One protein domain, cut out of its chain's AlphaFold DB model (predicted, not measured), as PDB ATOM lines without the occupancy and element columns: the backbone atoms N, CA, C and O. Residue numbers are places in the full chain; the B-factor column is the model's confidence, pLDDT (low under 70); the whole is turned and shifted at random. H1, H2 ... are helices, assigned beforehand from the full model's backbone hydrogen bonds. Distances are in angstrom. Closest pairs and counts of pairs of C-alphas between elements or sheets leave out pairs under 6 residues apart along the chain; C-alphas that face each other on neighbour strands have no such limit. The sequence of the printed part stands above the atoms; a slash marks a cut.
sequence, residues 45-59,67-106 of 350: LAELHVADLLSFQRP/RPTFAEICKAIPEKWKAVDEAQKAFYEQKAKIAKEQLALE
ATOM      1  N   LEU A  45     -47.142  51.622  47.486       68.88
ATOM      2  CA  LEU A  45     -45.986  51.103  48.227       68.88
ATOM      3  C   LEU A  45     -45.949  49.562  48.285       68.88
ATOM      4  O   LEU A  45     -44.879  48.958  48.326       68.88
ATOM      5  N   ALA A  46     -47.115  48.912  48.273       65.50
ATOM      6  CA  ALA A  46     -47.217  47.458  48.279       65.50
ATOM      7  C   ALA A  46     -46.927  46.845  46.896       65.50
ATOM      8  O   ALA A  46     -46.491  45.699  46.836       65.50
ATOM      9  N   GLU A  47     -47.090  47.591  45.798       65.81
ATOM     10  CA  GLU A  47     -46.671  47.120  44.471       65.81
ATOM     11  C   GLU A  47     -45.149  47.153  44.302       65.81
ATOM     12  O   GLU A  47     -44.585  46.201  43.756       65.81
ATOM     13  N   LEU A  48     -44.464  48.171  44.846       65.00
ATOM     14  CA  LEU A  48     -42.997  48.153  44.916       65.00
ATOM     15  C   LEU A  48     -42.480  46.984  45.742       65.00
ATOM     16  O   LEU A  48     -41.507  46.352  45.347       65.00
ATOM     17  N   HIS A  49     -43.144  46.674  46.860       62.19
ATOM     18  CA  HIS A  49     -42.781  45.529  47.690       62.19
ATOM     19  C   HIS A  49     -42.769  44.233  46.873       62.19
ATOM     20  O   HIS A  49     -41.833  43.445  46.980       62.19
ATOM     21  N   VAL A  50     -43.770  44.040  46.011       66.06
ATOM     22  CA  VAL A  50     -43.857  42.868  45.135       66.06
ATOM     23  C   VAL A  50     -42.794  42.918  44.033       66.06
ATOM     24  O   VAL A  50     -42.140  41.908  43.790       66.06
ATOM     25  N   ALA A  51     -42.573  44.067  43.392       64.56
ATOM     26  CA  ALA A  51     -41.585  44.201  42.317       64.56
ATOM     27  C   ALA A  51     -40.138  43.979  42.799       64.56
ATOM     28  O   ALA A  51     -39.375  43.271  42.139       64.56
ATOM     29  N   ASP A  52     -39.776  44.510  43.970       63.09
ATOM     30  CA  ASP A  52     -38.453  44.311  44.565       63.09
ATOM     31  C   ASP A  52     -38.266  42.882  45.087       63.09
ATOM     32  O   ASP A  52     -37.234  42.265  44.831       63.09
ATOM     33  N   LEU A  53     -39.279  42.296  45.735       58.00
ATOM     34  CA  LEU A  53     -39.237  40.875  46.107       58.00
ATOM     35  C   LEU A  53     -39.002  39.972  44.887       58.00
ATOM     36  O   LEU A  53     -38.305  38.964  44.990       58.00
ATOM     37  N   LEU A  54     -39.557  40.340  43.728       57.25
ATOM     38  CA  LEU A  54     -39.388  39.596  42.481       57.25
ATOM     39  C   LEU A  54     -38.024  39.840  41.814       57.25
ATOM     40  O   LEU A  54     -37.489  38.913  41.198       57.25
ATOM     41  N   SER A  55     -37.426  41.029  41.943       57.03
ATOM     42  CA  SER A  55     -36.092  41.319  41.391       57.03
ATOM     43  C   SER A  55     -34.977  40.597  42.164       57.03
ATOM     44  O   SER A  55     -34.036  40.089  41.544       57.03
ATOM     45  N   PHE A  56     -35.139  40.422  43.481       57.53
ATOM     46  CA  PHE A  56     -34.238  39.634  44.338       57.53
ATOM     47  C   PHE A  56     -34.347  38.107  44.146       57.53
ATOM     48  O   PHE A  56     -33.483  37.368  44.619       57.53
ATOM     49  N   GLN A  57     -35.365  37.603  43.437       53.44
ATOM     50  CA  GLN A  57     -35.575  36.163  43.211       53.44
ATOM     51  C   GLN A  57     -34.934  35.607  41.925       53.44
ATOM     52  O   GLN A  57     -35.118  34.425  41.618       53.44
ATOM     53  N   ARG A  58     -34.148  36.391  41.169       49.44
ATOM     54  CA  ARG A  58     -33.362  35.832  40.049       49.44
ATOM     55  C   ARG A  58     -32.293  34.859  40.584       49.44
ATOM     56  O   ARG A  58     -31.479  35.270  41.408       49.44
ATOM     57  N   PRO A  59     -32.231  33.594  40.119       47.16
ATOM     58  CA  PRO A  59     -31.199  32.659  40.554       47.16
ATOM     59  C   PRO A  59     -29.853  33.047  39.925       47.16
ATOM     60  O   PRO A  59     -29.580  32.735  38.768       47.16
ATOM     61  N   ARG A  67     -29.187  35.897  51.068       83.19
ATOM     62  CA  ARG A  67     -30.417  36.577  50.647       83.19
ATOM     63  C   ARG A  67     -30.961  37.421  51.805       83.19
ATOM     64  O   ARG A  67     -31.043  36.891  52.915       83.19
ATOM     65  N   PRO A  68     -31.377  38.675  51.554       86.56
ATOM     66  CA  PRO A  68     -31.903  39.526  52.606       86.56
ATOM     67  C   PRO A  68     -33.193  38.940  53.181       86.56
ATOM     68  O   PRO A  68     -34.038  38.401  52.454       86.56
ATOM     69  N   THR A  69     -33.347  39.035  54.497       90.25
ATOM     70  CA  THR A  69     -34.536  38.531  55.190       90.25
ATOM     71  C   THR A  69     -35.761  39.400  54.881       90.25
ATOM     72  O   THR A  69     -35.647  40.571  54.522       90.25
ATOM     73  N   PHE A  70     -36.977  38.867  55.055       86.75
ATOM     74  CA  PHE A  70     -38.212  39.642  54.846       86.75
ATOM     75  C   PHE A  70     -38.244  40.941  55.672       86.75
ATOM     76  O   PHE A  70     -38.735  41.969  55.204       86.75
ATOM     77  N   ALA A  71     -37.683  40.910  56.884       89.62
ATOM     78  CA  ALA A  71     -37.576  42.079  57.748       89.62
ATOM     79  C   ALA A  71     -36.637  43.150  57.168       89.62
ATOM     80  O   ALA A  71     -36.947  44.337  57.254       89.62
ATOM     81  N   GLU A  72     -35.523  42.748  56.555       92.12
ATOM     82  CA  GLU A  72     -34.601  43.661  55.865       92.12
ATOM     83  C   GLU A  72     -35.248  44.266  54.620       92.12
ATOM     84  O   GLU A  72     -35.166  45.474  54.408       92.12
ATOM     85  N   ILE A  73     -35.982  43.462  53.849       91.81
ATOM     86  CA  ILE A  73     -36.712  43.936  52.666       91.81
ATOM     87  C   ILE A  73     -37.778  44.965  53.065       91.81
ATOM     88  O   ILE A  73     -37.848  46.043  52.475       91.81
ATOM     89  N   CYS A  74     -38.553  44.691  54.120       91.88
ATOM     90  CA  CYS A  74     -39.557  45.630  54.628       91.88
ATOM     91  C   CYS A  74     -38.953  46.964  55.096       91.88
ATOM     92  O   CYS A  74     -39.622  47.993  54.999       91.88
ATOM     93  N   LYS A  75     -37.707  46.961  55.589       93.88
ATOM     94  CA  LYS A  75     -36.984  48.184  55.975       93.88
ATOM     95  C   LYS A  75     -36.421  48.939  54.768       93.88
ATOM     96  O   LYS A  75     -36.464  50.164  54.764       93.88
ATOM     97  N   ALA A  76     -35.963  48.232  53.734       92.25
ATOM     98  CA  ALA A  76     -35.361  48.839  52.545       92.25
ATOM     99  C   ALA A  76     -36.383  49.532  51.621       92.25
ATOM    100  O   ALA A  76     -36.042  50.471  50.905       92.25
ATOM    101  N   ILE A  77     -37.645  49.093  51.614       91.88
ATOM    102  CA  ILE A  77     -38.658  49.608  50.674       91.88
ATOM    103  C   ILE A  77     -39.018  51.080  50.901       91.88
ATOM    104  O   ILE A  77     -39.043  51.819  49.919       91.88
ATOM    105  N   PRO A  78     -39.279  51.557  52.134       94.44
ATOM    106  CA  PRO A  78     -39.510  52.980  52.366       94.44
ATOM    107  C   PRO A  78     -38.338  53.859  51.917       94.44
ATOM    108  O   PRO A  78     -38.558  54.957  51.411       94.44
ATOM    109  N   GLU A  79     -37.104  53.380  52.081       92.25
ATOM    110  CA  GLU A  79     -35.895  54.099  51.665       92.25
ATOM    111  C   GLU A  79     -35.783  54.154  50.142       92.25
ATOM    112  O   GLU A  79     -35.639  55.237  49.571       92.25
ATOM    113  N   LYS A  80     -35.970  53.016  49.468       93.69
ATOM    114  CA  LYS A  80     -36.005  52.962  48.003       93.69
ATOM    115  C   LYS A  80     -37.140  53.799  47.427       93.69
ATOM    116  O   LYS A  80     -36.911  54.542  46.485       93.69
ATOM    117  N   TRP A  81     -38.338  53.762  48.009       93.56
ATOM    118  CA  TRP A  81     -39.465  54.574  47.541       93.56
ATOM    119  C   TRP A  81     -39.178  56.076  47.631       93.56
ATOM    120  O   TRP A  81     -39.581  56.830  46.748       93.56
ATOM    121  N   LYS A  82     -38.438  56.533  48.649       94.06
ATOM    122  CA  LYS A  82     -37.985  57.931  48.710       94.06
ATOM    123  C   LYS A  82     -37.001  58.257  47.583       94.06
ATOM    124  O   LYS A  82     -37.135  59.326  46.997       94.06
ATOM    125  N   ALA A  83     -36.095  57.333  47.262       92.81
ATOM    126  CA  ALA A  83     -35.065  57.488  46.233       92.81
ATOM    127  C   ALA A  83     -35.563  57.326  44.782       92.81
ATOM    128  O   ALA A  83     -34.853  57.697  43.852       92.81
ATOM    129  N   VAL A  84     -36.759  56.773  44.573       93.50
ATOM    130  CA  VAL A  84     -37.359  56.621  43.239       93.50
ATOM    131  C   VAL A  84     -37.780  57.985  42.681       93.50
ATOM    132  O   VAL A  84     -38.312  58.831  43.409       93.50
ATOM    133  N   ASP A  85     -37.548  58.187  41.385       96.31
ATOM    134  CA  ASP A  85     -37.918  59.404  40.668       96.31
ATOM    135  C   ASP A  85     -39.446  59.601  40.593       96.31
ATOM    136  O   ASP A  85     -40.259  58.694  40.799       96.31
ATOM    137  N   GLU A  86     -39.867  60.836  40.336       93.12
ATOM    138  CA  GLU A  86     -41.290  61.182  40.287       93.12
ATOM    139  C   GLU A  86     -42.006  60.508  39.100       93.12
ATOM    140  O   GLU A  86     -43.176  60.139  39.202       93.12
ATOM    141  N   ALA A  87     -41.277  60.230  38.012       93.31
ATOM    142  CA  ALA A  87     -41.791  59.526  36.839       93.31
ATOM    143  C   ALA A  87     -42.171  58.063  37.139       93.31
ATOM    144  O   ALA A  87     -43.256  57.612  36.755       93.31
ATOM    145  N   GLN A  88     -41.335  57.309  37.863       89.69
ATOM    146  CA  GLN A  88     -41.680  55.943  38.266       89.69
ATOM    147  C   GLN A  88     -42.744  55.934  39.364       89.69
ATOM    148  O   GLN A  88     -43.611  55.056  39.352       89.69
ATOM    149  N   LYS A  89     -42.749  56.915  40.278       92.06
ATOM    150  CA  LYS A  89     -43.842  57.069  41.256       92.06
ATOM    151  C   LYS A  89     -45.191  57.237  40.555       92.06
ATOM    152  O   LYS A  89     -46.131  56.510  40.884       92.06
ATOM    153  N   ALA A  90     -45.258  58.085  39.528       93.38
ATOM    154  CA  ALA A  90     -46.466  58.286  38.730       93.38
ATOM    155  C   ALA A  90     -46.960  56.990  38.055       93.38
ATOM    156  O   ALA A  90     -48.165  56.731  38.021       93.38
ATOM    157  N   PHE A  91     -46.050  56.128  37.580       90.94
ATOM    158  CA  PHE A  91     -46.408  54.825  37.005       90.94
ATOM    159  C   PHE A  91     -47.099  53.896  38.021       90.94
ATOM    160  O   PHE A  91     -48.122  53.280  37.704       90.94
ATOM    161  N   TYR A  92     -46.586  53.809  39.253       91.00
ATOM    162  CA  TYR A  92     -47.206  52.989  40.304       91.00
ATOM    163  C   TYR A  92     -48.517  53.589  40.826       91.00
ATOM    164  O   TYR A  92     -49.454  52.852  41.142       91.00
ATOM    165  N   GLU A  93     -48.639  54.914  40.865       92.25
ATOM    166  CA  GLU A  93     -49.906  55.569  41.201       92.25
ATOM    167  C   GLU A  93     -50.991  55.314  40.150       92.25
ATOM    168  O   GLU A  93     -52.144  55.060  40.512       92.25
ATOM    169  N   GLN A  94     -50.645  55.318  38.859       92.62
ATOM    170  CA  GLN A  94     -51.582  54.949  37.795       92.62
ATOM    171  C   GLN A  94     -52.027  53.488  37.909       92.62
ATOM    172  O   GLN A  94     -53.222  53.209  37.814       92.62
ATOM    173  N   LYS A  95     -51.106  52.558  38.190       89.50
ATOM    174  CA  LYS A  95     -51.471  51.155  38.441       89.50
ATOM    175  C   LYS A  95     -52.412  50.996  39.631       89.50
ATOM    176  O   LYS A  95     -53.421  50.301  39.512       89.50
ATOM    177  N   ALA A  96     -52.151  51.697  40.733       90.69
ATOM    178  CA  ALA A  96     -53.031  51.680  41.897       90.69
ATOM    179  C   ALA A  96     -54.429  52.249  41.585       90.69
ATOM    180  O   ALA A  96     -55.427  51.727  42.091       90.69
ATOM    181  N   LYS A  97     -54.529  53.278  40.727       93.06
ATOM    182  CA  LYS A  97     -55.819  53.801  40.236       93.06
ATOM    183  C   LYS A  97     -56.570  52.757  39.407       93.06
ATOM    184  O   LYS A  97     -57.717  52.465  39.731       93.06
ATOM    185  N   ILE A  98     -55.905  52.116  38.441       89.31
ATOM    186  CA  ILE A  98     -56.503  51.054  37.611       89.31
ATOM    187  C   ILE A  98     -56.968  49.876  38.478       89.31
ATOM    188  O   ILE A  98     -58.077  49.382  38.299       89.31
ATOM    189  N   ALA A  99     -56.170  49.440  39.455       85.81
ATOM    190  CA  ALA A  99     -56.548  48.353  40.359       85.81
ATOM    191  C   ALA A  99     -57.759  48.719  41.237       85.81
ATOM    192  O   ALA A  99     -58.618  47.876  41.503       85.81
ATOM    193  N   LYS A 100     -57.859  49.983  41.671       90.81
ATOM    194  CA  LYS A 100     -59.016  50.487  42.422       90.81
ATOM    195  C   LYS A 100     -60.274  50.550  41.550       90.81
ATOM    196  O   LYS A 100     -61.347  50.203  42.034       90.81
ATOM    197  N   GLU A 101     -60.146  50.956  40.290       90.75
ATOM    198  CA  GLU A 101     -61.248  50.965  39.319       90.75
ATOM    199  C   GLU A 101     -61.698  49.547  38.955       90.75
ATOM    200  O   GLU A 101     -62.894  49.271  38.947       90.75
ATOM    201  N   GLN A 102     -60.764  48.614  38.754       84.75
ATOM    202  CA  GLN A 102     -61.077  47.199  38.535       84.75
ATOM    203  C   GLN A 102     -61.825  46.587  39.724       84.75
ATOM    204  O   GLN A 102     -62.792  45.857  39.519       84.75
ATOM    205  N   LEU A 103     -61.440  46.930  40.958       83.25
ATOM    206  CA  LEU A 103     -62.153  46.490  42.161       83.25
ATOM    207  C   LEU A 103     -63.559  47.110  42.277       83.25
ATOM    208  O   LEU A 103     -64.440  46.501  42.871       83.25
ATOM    209  N   ALA A 104     -63.772  48.313  41.735       86.50
ATOM    210  CA  ALA A 104     -65.086  48.959  41.706       86.50
ATOM    211  C   ALA A 104     -65.997  48.416  40.587       86.50
ATOM    212  O   ALA A 104     -67.218  48.465  40.723       86.50
ATOM    213  N   LEU A 105     -65.408  47.919  39.494       81.19
ATOM    214  CA  LEU A 105     -66.106  47.294  38.367       81.19
ATOM    215  C   LEU A 105     -66.454  45.822  38.617       81.19
ATOM    216  O   LEU A 105     -67.388  45.320  37.992       81.19
ATOM    217  N   GLU A 106     -65.739  45.127  39.510       74.69
ATOM    218  CA  GLU A 106     -66.210  43.832  40.003       74.69
ATOM    219  C   GLU A 106     -67.568  44.056  40.687       74.69
ATOM    220  O   GLU A 106     -67.636  44.788  41.678       74.69
TER     221      GLU A 106
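What this domain is: This is residues 45 to 59 and 67 to 106 of the 350 residues of the protein "Hypothetical protein" of Symbiodinium natans (UniProt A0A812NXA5). What shape? H2 and H3 form an open V, and H1 between its arms crosses H2. What parts? The 55 printed residues have three named helices, H1, H2, H3, all helix. The whole is loose, with radius of gyration of the C-alphas 13.2 A, spanning 39 by 25 by 20 A.

Where its parts are: What comes first? H1, residues 45 to 55, begins at C-alpha 45 (-45.986, 51.103, 48.227). What next? H2 is residues 70 to 83. H3, residues 86 to 105, runs 28.5 A to C-alpha 105 (-66.106, 47.294, 38.367).

How they stand to each other: What touches? H1 and H2 touch: C-alphas 49 and 77, the closest, are 6.5 A apart. They run opposite ways at a steep tilt of 68 degrees, only just short of perpendicular. And H3? H1 and H3 are close but not clearly touching: their closest C-alphas, 47 and 92, are 7.2 A apart. Every O i to N i+4 pair is within hydrogen-bond range in H1 and H3; in H2, 8 of 10 are.

The domain as a whole: Any cut? Residues 60 to 66 are not printed; C-alphas 59 and 67 are 10.9 A apart. How sure? Residues 45 to 59 have pLDDT under 70.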